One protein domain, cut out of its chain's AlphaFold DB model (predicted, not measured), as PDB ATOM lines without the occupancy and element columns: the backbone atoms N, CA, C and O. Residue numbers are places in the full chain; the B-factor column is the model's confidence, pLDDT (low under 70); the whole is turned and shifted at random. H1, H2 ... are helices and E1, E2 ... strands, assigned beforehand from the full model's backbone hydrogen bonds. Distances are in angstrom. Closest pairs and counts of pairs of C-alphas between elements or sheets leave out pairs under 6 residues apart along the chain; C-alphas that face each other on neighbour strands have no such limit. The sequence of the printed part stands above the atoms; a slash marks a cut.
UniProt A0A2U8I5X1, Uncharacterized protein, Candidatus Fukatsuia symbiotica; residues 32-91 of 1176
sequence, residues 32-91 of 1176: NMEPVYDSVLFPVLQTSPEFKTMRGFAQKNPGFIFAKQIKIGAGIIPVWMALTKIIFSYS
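This is residues 32 to 91 of the 1176 residues of an uncharacterized protein of Candidatus Fukatsuia symbiotica (UniProt A0A2U8I5X1). A long, narrow ribbon of two antiparallel strands, E1 and E3, has the short strand E2 beside the first part of E3, and a single helix, H1, lies off to one side of this sheet, crosswise to the long strands. The loop of the E2 and E3 hairpin lengthens the ribbon at one end. The printed part has 60 residues, with one named helix and three named strands in the order E1, H1, E2, E3; the sheet's order is E1, E3, E2, all antiparallel, and the class is mixed, helices and strands. It is loose, with a radius of gyration of the C-alphas of 13.0 A, and elongated, spanning 46 by 24 by 17 A.

Start with E1, residues 32 to 40, an edge strand antiparallel to the inner strand E3, residues 79 to 90, at 158 degrees. Look there for N 34 and O 87, 2.9 A apart, and N 40 and O 80, 2.7 A apart, both within hydrogen-bond range. Next comes H1, residues 49 to 60, in which every O i to N i+4 pair is within hydrogen-bond range. H1 is only just not on the sheet, with 4 pairs of C-alphas within 10 A, and it is apart from E3. The other edge strand, E2, residues 67 to 70, forms a hairpin with E3, antiparallel at 136 degrees; find N 68 and O 81 within hydrogen-bond range at 2.8 A.

Find C-alpha 32 at (28.011, -15.253, -12.836), where E1 begins; it runs 24.5 A to C-alpha 40. H1 runs 16.6 A from C-alpha 49 at (16.848, -31.426, -3.086) to C-alpha 60. E2 covers 9.7 A from C-alpha 67 to C-alpha 70. E3 runs 32.3 A from C-alpha 79 to C-alpha 90 at (28.376, -16.166, -19.190).

The two C-alphas farthest apart, those of Gly 75 and Ser 91, are 46.6 A apart. The printed part has no cut, and its three links are short. Look for pLDDT under 70 at residues 41 to 47 and 71 to 79.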
ATOM      1  N   ASN A  32      28.454 -15.963 -14.024       87.31
ATOM      2  CA  ASN A  32      28.011 -15.253 -12.836       87.31
ATOM      3  C   ASN A  32      26.487 -15.333 -12.786       87.31
ATOM      4  O   ASN A  32      25.816 -15.072 -13.786       87.31
ATOM      5  N   MET A  33      25.960 -15.728 -11.631       83.25
ATOM      6  CA  MET A  33      24.527 -15.852 -11.396       83.25
ATOM      7  C   MET A  33      24.069 -14.646 -10.587       83.25
ATOM      8  O   MET A  33      24.509 -14.467  -9.452       83.25
ATOM      9  N   GLU A  34      23.201 -13.830 -11.170       84.56
ATOM     10  CA  GLU A  34      22.587 -12.702 -10.486       84.56
ATOM     11  C   GLU A  34      21.153 -13.071 -10.087       84.56
ATOM     12  O   GLU A  34      20.306 -13.297 -10.960       84.56
ATOM     13  N   PRO A  35      20.872 -13.203  -8.780       84.62
ATOM     14  CA  PRO A  35      19.533 -13.501  -8.309       84.62
ATOM     15  C   PRO A  35      18.640 -12.258  -8.379       84.62
ATOM     16  O   PRO A  35      19.011 -11.186  -7.910       84.62
ATOM     17  N   VAL A  36      17.434 -12.423  -8.913       83.00
ATOM     18  CA  VAL A  36      16.368 -11.418  -8.910       83.00
ATOM     19  C   VAL A  36      15.311 -11.846  -7.904       83.00
ATOM     20  O   VAL A  36      14.817 -12.979  -7.943       83.00
ATOM     21  N   TYR A  37      14.980 -10.934  -6.999       85.25
ATOM     22  CA  TYR A  37      14.039 -11.166  -5.914       85.25
ATOM     23  C   TYR A  37      12.743 -10.407  -6.164       85.25
ATOM     24  O   TYR A  37      12.784  -9.247  -6.565       85.25
ATOM     25  N   ASP A  38      11.609 -11.044  -5.882       80.31
ATOM     26  CA  ASP A  38      10.302 -10.393  -5.937       80.31
ATOM     27  C   ASP A  38       9.402 -10.848  -4.781       80.31
ATOM     28  O   ASP A  38       9.692 -11.809  -4.056       80.31
ATOM     29  N   SER A  39       8.317 -10.109  -4.597       77.75
ATOM     30  CA  SER A  39       7.287 -10.322  -3.593       77.75
ATOM     31  C   SER A  39       6.372 -11.477  -4.001       77.75
ATOM     32  O   SER A  39       5.667 -11.405  -5.003       77.75
ATOM     33  N   VAL A  40       6.339 -12.538  -3.200       71.19
ATOM     34  CA  VAL A  40       5.475 -13.706  -3.382       71.19
ATOM     35  C   VAL A  40       4.609 -13.922  -2.143       71.19
ATOM     36  O   VAL A  40       5.041 -13.714  -1.009       71.19
ATOM     37  N   LEU A  41       3.363 -14.347  -2.349       60.81
ATOM     38  CA  LEU A  41       2.386 -14.488  -1.264       60.81
ATOM     39  C   LEU A  41       2.675 -15.685  -0.342       60.81
ATOM     40  O   LEU A  41       2.268 -15.660   0.816       60.81
ATOM     41  N   PHE A  42       3.395 -16.714  -0.809       59.97
ATOM     42  CA  PHE A  42       3.736 -17.878   0.016       59.97
ATOM     43  C   PHE A  42       4.809 -18.770  -0.651       59.97
ATOM     44  O   PHE A  42       4.490 -19.509  -1.582       59.97
ATOM     45  N   PRO A  43       6.081 -18.777  -0.210       54.19
ATOM     46  CA  PRO A  43       7.013 -19.823  -0.587       54.19
ATOM     47  C   PRO A  43       6.689 -21.028   0.296       54.19
ATOM     48  O   PRO A  43       7.091 -21.095   1.458       54.19
ATOM     49  N   VAL A  44       5.902 -21.968  -0.232       54.75
ATOM     50  CA  VAL A  44       5.697 -23.278   0.401       54.75
ATOM     51  C   VAL A  44       7.066 -23.832   0.810       54.75
ATOM     52  O   VAL A  44       8.032 -23.722   0.053       54.75
ATOM     53  N   LEU A  45       7.162 -24.422   2.007       54.56
ATOM     54  CA  LEU A  45       8.342 -25.142   2.503       54.56
ATOM     55  C   LEU A  45       8.593 -26.404   1.653       54.56
ATOM     56  O   LEU A  45       8.504 -27.526   2.142       54.56
ATOM     57  N   GLN A  46       8.898 -26.240   0.365       57.19
ATOM     58  CA  GLN A  46       9.255 -27.335  -0.523       57.19
ATOM     59  C   GLN A  46      10.547 -27.977  -0.006       57.19
ATOM     60  O   GLN A  46      11.531 -27.307   0.324       57.19
ATOM     61  N   THR A  47      10.527 -29.298   0.149       65.50
ATOM     62  CA  THR A  47      11.628 -30.101   0.708       65.50
ATOM     63  C   THR A  47      12.489 -30.750  -0.368       65.50
ATOM     64  O   THR A  47      13.354 -31.567  -0.035       65.50
ATOM     65  N   SER A  48      12.284 -30.377  -1.635       74.38
ATOM     66  CA  SER A  48      13.025 -30.948  -2.749       74.38
ATOM     67  C   SER A  48      14.539 -30.683  -2.601       74.38
ATOM     68  O   SER A  48      14.951 -29.729  -1.916       74.38
ATOM     69  N   PRO A  49      15.392 -31.545  -3.179       74.56
ATOM     70  CA  PRO A  49      16.848 -31.426  -3.086       74.56
ATOM     71  C   PRO A  49      17.387 -30.054  -3.519       74.56
ATOM     72  O   PRO A  49      18.333 -29.538  -2.920       74.56
ATOM     73  N   GLU A  50      16.749 -29.416  -4.494       77.12
ATOM     74  CA  GLU A  50      17.102 -28.099  -5.020       77.12
ATOM     75  C   GLU A  50      16.845 -27.017  -3.963       77.12
ATOM     76  O   GLU A  50      17.732 -26.228  -3.645       77.12
ATOM     77  N   PHE A  51      15.680 -27.043  -3.306       76.69
ATOM     78  CA  PHE A  51      15.318 -26.097  -2.242       76.69
ATOM     79  C   PHE A  51      16.163 -26.303  -0.976       76.69
ATOM     80  O   PHE A  51      16.442 -25.358  -0.233       76.69
ATOM     81  N   LYS A  52      16.590 -27.540  -0.691       79.25
ATOM     82  CA  LYS A  52      17.587 -27.822   0.357       79.25
ATOM     83  C   LYS A  52      18.955 -27.240  -0.005       79.25
ATOM     84  O   LYS A  52      19.573 -26.597   0.839       79.25
ATOM     85  N   THR A  53      19.385 -27.402  -1.253       80.06
ATOM     86  CA  THR A  53      20.650 -26.851  -1.764       80.06
ATOM     87  C   THR A  53      20.655 -25.324  -1.693       80.06
ATOM     88  O   THR A  53      21.593 -24.736  -1.160       80.06
ATOM     89  N   MET A  54      19.570 -24.674  -2.118       78.31
ATOM     90  CA  MET A  54      19.418 -23.215  -2.077       78.31
ATOM     91  C   MET A  54      19.359 -22.661  -0.650       78.31
ATOM     92  O   MET A  54      19.976 -21.635  -0.364       78.31
ATOM     93  N   ARG A  55      18.705 -23.368   0.284       79.19
ATOM     94  CA  ARG A  55      18.788 -23.051   1.722       79.19
ATOM     95  C   ARG A  55      20.211 -23.196   2.258       79.19
ATOM     96  O   ARG A  55      20.658 -22.329   3.001       79.19
ATOM     97  N   GLY A  56      20.937 -24.235   1.846       81.38
ATOM     98  CA  GLY A  56      22.352 -24.406   2.182       81.38
ATOM     99  C   GLY A  56      23.232 -23.267   1.649       81.38
ATOM    100  O   GLY A  56      24.125 -22.801   2.354       81.38
ATOM    101  N   PHE A  57      22.952 -22.764   0.442       81.88
ATOM    102  CA  PHE A  57      23.614 -21.575  -0.103       81.88
ATOM    103  C   PHE A  57      23.267 -20.303   0.677       81.88
ATOM    104  O   PHE A  57      24.177 -19.557   1.032       81.88
ATOM    105  N   ALA A  58      21.992 -20.084   1.012       79.69
ATOM    106  CA  ALA A  58      21.545 -18.936   1.810       79.69
ATOM    107  C   ALA A  58      22.147 -18.917   3.220       79.69
ATOM    108  O   ALA A  58      22.512 -17.864   3.731       79.69
ATOM    109  N   GLN A  59      22.312 -20.088   3.839       82.00
ATOM    110  CA  GLN A  59      22.993 -20.213   5.129       82.00
ATOM    111  C   GLN A  59      24.476 -19.831   5.043       82.00
ATOM    112  O   GLN A  59      25.014 -19.244   5.979       82.00
ATOM    113  N   LYS A  60      25.146 -20.158   3.931       85.19
ATOM    114  CA  LYS A  60      26.572 -19.862   3.723       85.19
ATOM    115  C   LYS A  60      26.833 -18.437   3.235       85.19
ATOM    116  O   LYS A  60      27.923 -17.919   3.457       85.19
ATOM    117  N   ASN A  61      25.869 -17.815   2.560       80.88
ATOM    118  CA  ASN A  61      25.980 -16.461   2.035       80.88
ATOM    119  C   ASN A  61      24.794 -15.604   2.513       80.88
ATOM    120  O   ASN A  61      23.733 -15.651   1.891       80.88
ATOM    121  N   PRO A  62      24.981 -14.768   3.553       74.31
ATOM    122  CA  PRO A  62      23.918 -13.922   4.103       74.31
ATOM    123  C   PRO A  62      23.328 -12.920   3.101       74.31
ATOM    124  O   PRO A  62      22.211 -12.446   3.295       74.31
ATOM    125  N   GLY A  63      24.072 -12.584   2.038       75.06
ATOM    126  CA  GLY A  63      23.602 -11.721   0.953       75.06
ATOM    127  C   GLY A  63      22.688 -12.428  -0.052       75.06
ATOM    128  O   GLY A  63      22.072 -11.763  -0.878       75.06
ATOM    129  N   PHE A  64      22.579 -13.759   0.009       81.88
ATOM    130  CA  PHE A  64      21.700 -14.547  -0.846       81.88
ATOM    131  C   PHE A  64      20.372 -14.830  -0.130       81.88
ATOM    132  O   PHE A  64      20.294 -15.639   0.796       81.88
ATOM    133  N   ILE A  65      19.304 -14.165  -0.571       77.06
ATOM    134  CA  ILE A  65      17.990 -14.235   0.074       77.06
ATOM    135  C   ILE A  65      17.143 -15.307  -0.603       77.06
ATOM    136  O   ILE A  65      16.486 -15.059  -1.601       77.06
ATOM    137  N   PHE A  66      17.129 -16.520  -0.059       76.75
ATOM    138  CA  PHE A  66      16.279 -17.562  -0.630       76.75
ATOM    139  C   PHE A  66      14.779 -17.270  -0.434       76.75
ATOM    140  O   PHE A  66      14.012 -17.267  -1.393       76.75
ATOM    141  N   ALA A  67      14.386 -16.987   0.809       74.88
ATOM    142  CA  ALA A  67      13.060 -16.506   1.175       74.88
ATOM    143  C   ALA A  67      13.157 -15.696   2.478       74.88
ATOM    144  O   ALA A  67      13.751 -16.163   3.454       74.88
ATOM    145  N   LYS A  68      12.582 -14.491   2.513       78.06
ATOM    146  CA  LYS A  68      12.530 -13.629   3.702       78.06
ATOM    147  C   LYS A  68      11.146 -13.013   3.842       78.06
ATOM    148  O   LYS A  68      10.671 -12.353   2.929       78.06
ATOM    149  N   GLN A  69      10.518 -13.179   4.998       75.25
ATOM    150  CA  GLN A  69       9.238 -12.538   5.284       75.25
ATOM    151  C   GLN A  69       9.429 -11.018   5.440       75.25
ATOM    152  O   GLN A  69      10.283 -10.576   6.215       75.25
ATOM    153  N   ILE A  70       8.639 -10.219   4.720       75.69
ATOM    154  CA  ILE A  70       8.597  -8.759   4.863       75.69
ATOM    155  C   ILE A  70       7.370  -8.408   5.714       75.69
ATOM    156  O   ILE A  70       6.244  -8.777   5.385       75.69
ATOM    157  N   LYS A  71       7.567  -7.687   6.826       63.53
ATOM    158  CA  LYS A  71       6.454  -7.144   7.622       63.53
ATOM    159  C   LYS A  71       5.942  -5.860   6.968       63.53
ATOM    160  O   LYS A  71       6.655  -4.861   6.977       63.53
ATOM    161  N   ILE A  72       4.715  -5.877   6.452       57.69
ATOM    162  CA  ILE A  72       4.047  -4.698   5.881       57.69
ATOM    163  C   ILE A  72       2.830  -4.361   6.753       57.69
ATOM    164  O   ILE A  72       1.753  -4.885   6.515       57.69
ATOM    165  N   GLY A  73       3.013  -3.507   7.770       57.38
ATOM    166  CA  GLY A  73       1.929  -2.897   8.564       57.38
ATOM    167  C   GLY A  73       0.999  -3.847   9.344       57.38
ATOM    168  O   GLY A  73       0.879  -5.036   9.067       57.38
ATOM    169  N   ALA A  74       0.319  -3.328  10.368       54.56
ATOM    170  CA  ALA A  74      -0.678  -4.092  11.118       54.56
ATOM    171  C   ALA A  74      -1.982  -4.182  10.301       54.56
ATOM    172  O   ALA A  74      -2.815  -3.286  10.377       54.56
ATOM    173  N   GLY A  75      -2.131  -5.234   9.484       53.34
ATOM    174  CA  GLY A  75      -3.393  -5.536   8.790       53.34
ATOM    175  C   GLY A  75      -3.310  -6.227   7.422       53.34
ATOM    176  O   GLY A  75      -4.360  -6.518   6.861       53.34
ATOM    177  N   ILE A  76      -2.121  -6.506   6.868       55.91
ATOM    178  CA  ILE A  76      -1.969  -7.082   5.514       55.91
ATOM    179  C   ILE A  76      -1.303  -8.470   5.580       55.91
ATOM    180  O   ILE A  76      -0.423  -8.713   6.405       55.91
ATOM    181  N   ILE A  77      -1.757  -9.383   4.710       56.53
ATOM    182  CA  ILE A  77      -1.254 -10.756   4.512       56.53
ATOM    183  C   ILE A  77       0.291 -10.757   4.455       56.53
ATOM    184  O   ILE A  77       0.862  -9.915   3.759       56.53
ATOM    185  N   PRO A  78       0.995 -11.669   5.158       60.12
ATOM    186  CA  PRO A  78       2.455 -11.706   5.148       60.12
ATOM    187  C   PRO A  78       2.998 -11.966   3.737       60.12
ATOM    188  O   PRO A  78       2.844 -13.059   3.199       60.12
ATOM    189  N   VAL A  79       3.678 -10.972   3.165       66.00
ATOM    190  CA  VAL A  79       4.368 -11.083   1.874       66.00
ATOM    191  C   VAL A  79       5.804 -11.552   2.101       66.00
ATOM    192  O   VAL A  79       6.496 -11.099   3.017       66.00
ATOM    193  N   TRP A  80       6.271 -12.474   1.268       76.69
ATOM    194  CA  TRP A  80       7.641 -12.972   1.284       76.69
ATOM    195  C   TRP A  80       8.429 -12.382   0.127       76.69
ATOM    196  O   TRP A  80       7.927 -12.290  -0.978       76.69
ATOM    197  N   MET A  81       9.691 -12.045   0.351       78.38
ATOM    198  CA  MET A  81      10.648 -11.797  -0.718       78.38
ATOM    199  C   MET A  81      11.369 -13.101  -1.025       78.38
ATOM    200  O   MET A  81      12.043 -13.641  -0.143       78.38
ATOM    201  N   ALA A  82      11.220 -13.613  -2.241       81.50
ATOM    202  CA  ALA A  82      11.854 -14.852  -2.674       81.50
ATOM    203  C   ALA A  82      12.558 -14.667  -4.019       81.50
ATOM    204  O   ALA A  82      12.285 -13.726  -4.762       81.50
ATOM    205  N   LEU A  83      13.483 -15.575  -4.321       80.94
ATOM    206  CA  LEU A  83      14.132 -15.645  -5.626       80.94
ATOM    207  C   LEU A  83      13.105 -16.027  -6.704       80.94
ATOM    208  O   LEU A  83      12.574 -17.133  -6.663       80.94
ATOM    209  N   THR A  84      12.859 -15.149  -7.676       78.19
ATOM    210  CA  THR A  84      11.913 -15.397  -8.783       78.19
ATOM    211  C   THR A  84      12.603 -15.632 -10.120       78.19
ATOM    212  O   THR A  84      12.040 -16.281 -10.999       78.19
ATOM    213  N   LYS A  85      13.836 -15.142 -10.285       80.25
ATOM    214  CA  LYS A  85      14.623 -15.324 -11.509       80.25
ATOM    215  C   LYS A  85      16.119 -15.338 -11.200       80.25
ATOM    216  O   LYS A  85      16.573 -14.690 -10.266       80.25
ATOM    217  N   ILE A  86      16.894 -16.064 -12.004       81.75
ATOM    218  CA  ILE A  86      18.360 -15.976 -12.025       81.75
ATOM    219  C   ILE A  86      18.771 -15.491 -13.412       81.75
ATOM    220  O   ILE A  86      18.369 -16.069 -14.422       81.75
ATOM    221  N   ILE A  87      19.564 -14.427 -13.468       82.00
ATOM    222  CA  ILE A  87      20.177 -13.941 -14.703       82.00
ATOM    223  C   ILE A  87      21.589 -14.521 -14.787       82.00
ATOM    224  O   ILE A  87      22.398 -14.354 -13.874       82.00
ATOM    225  N   PHE A  88      21.890 -15.212 -15.887       82.38
ATOM    226  CA  PHE A  88      23.211 -15.783 -16.139       82.38
ATOM    227  C   PHE A  88      24.035 -14.858 -17.031       82.38
ATOM    228  O   PHE A  88      23.692 -14.620 -18.189       82.38
ATOM    229  N   SER A  89      25.164 -14.394 -16.505       87.06
ATOM    230  CA  SER A  89      26.183 -13.677 -17.271       87.06
ATOM    231  C   SER A  89      27.348 -14.618 -17.567       87.06
ATOM    232  O   SER A  89      28.222 -14.830 -16.722       87.06
ATOM    233  N   TYR A  90      27.338 -15.227 -18.756       86.88
ATOM    234  CA  TYR A  90      28.376 -16.166 -19.190       86.88
ATOM    235  C   TYR A  90      29.684 -15.453 -19.545       86.88
ATOM    236  O   TYR A  90      29.690 -14.378 -20.143       86.88
ATOM    237  N   SER A  91      30.803 -16.092 -19.213       89.88
ATOM    238  CA  SER A  91      32.155 -15.632 -19.526       89.88
ATOM    239  C   SER A  91      32.910 -16.679 -20.343       89.88
ATOM    240  O   SER A  91      32.661 -17.883 -20.229       89.88
TER     241      SER A  91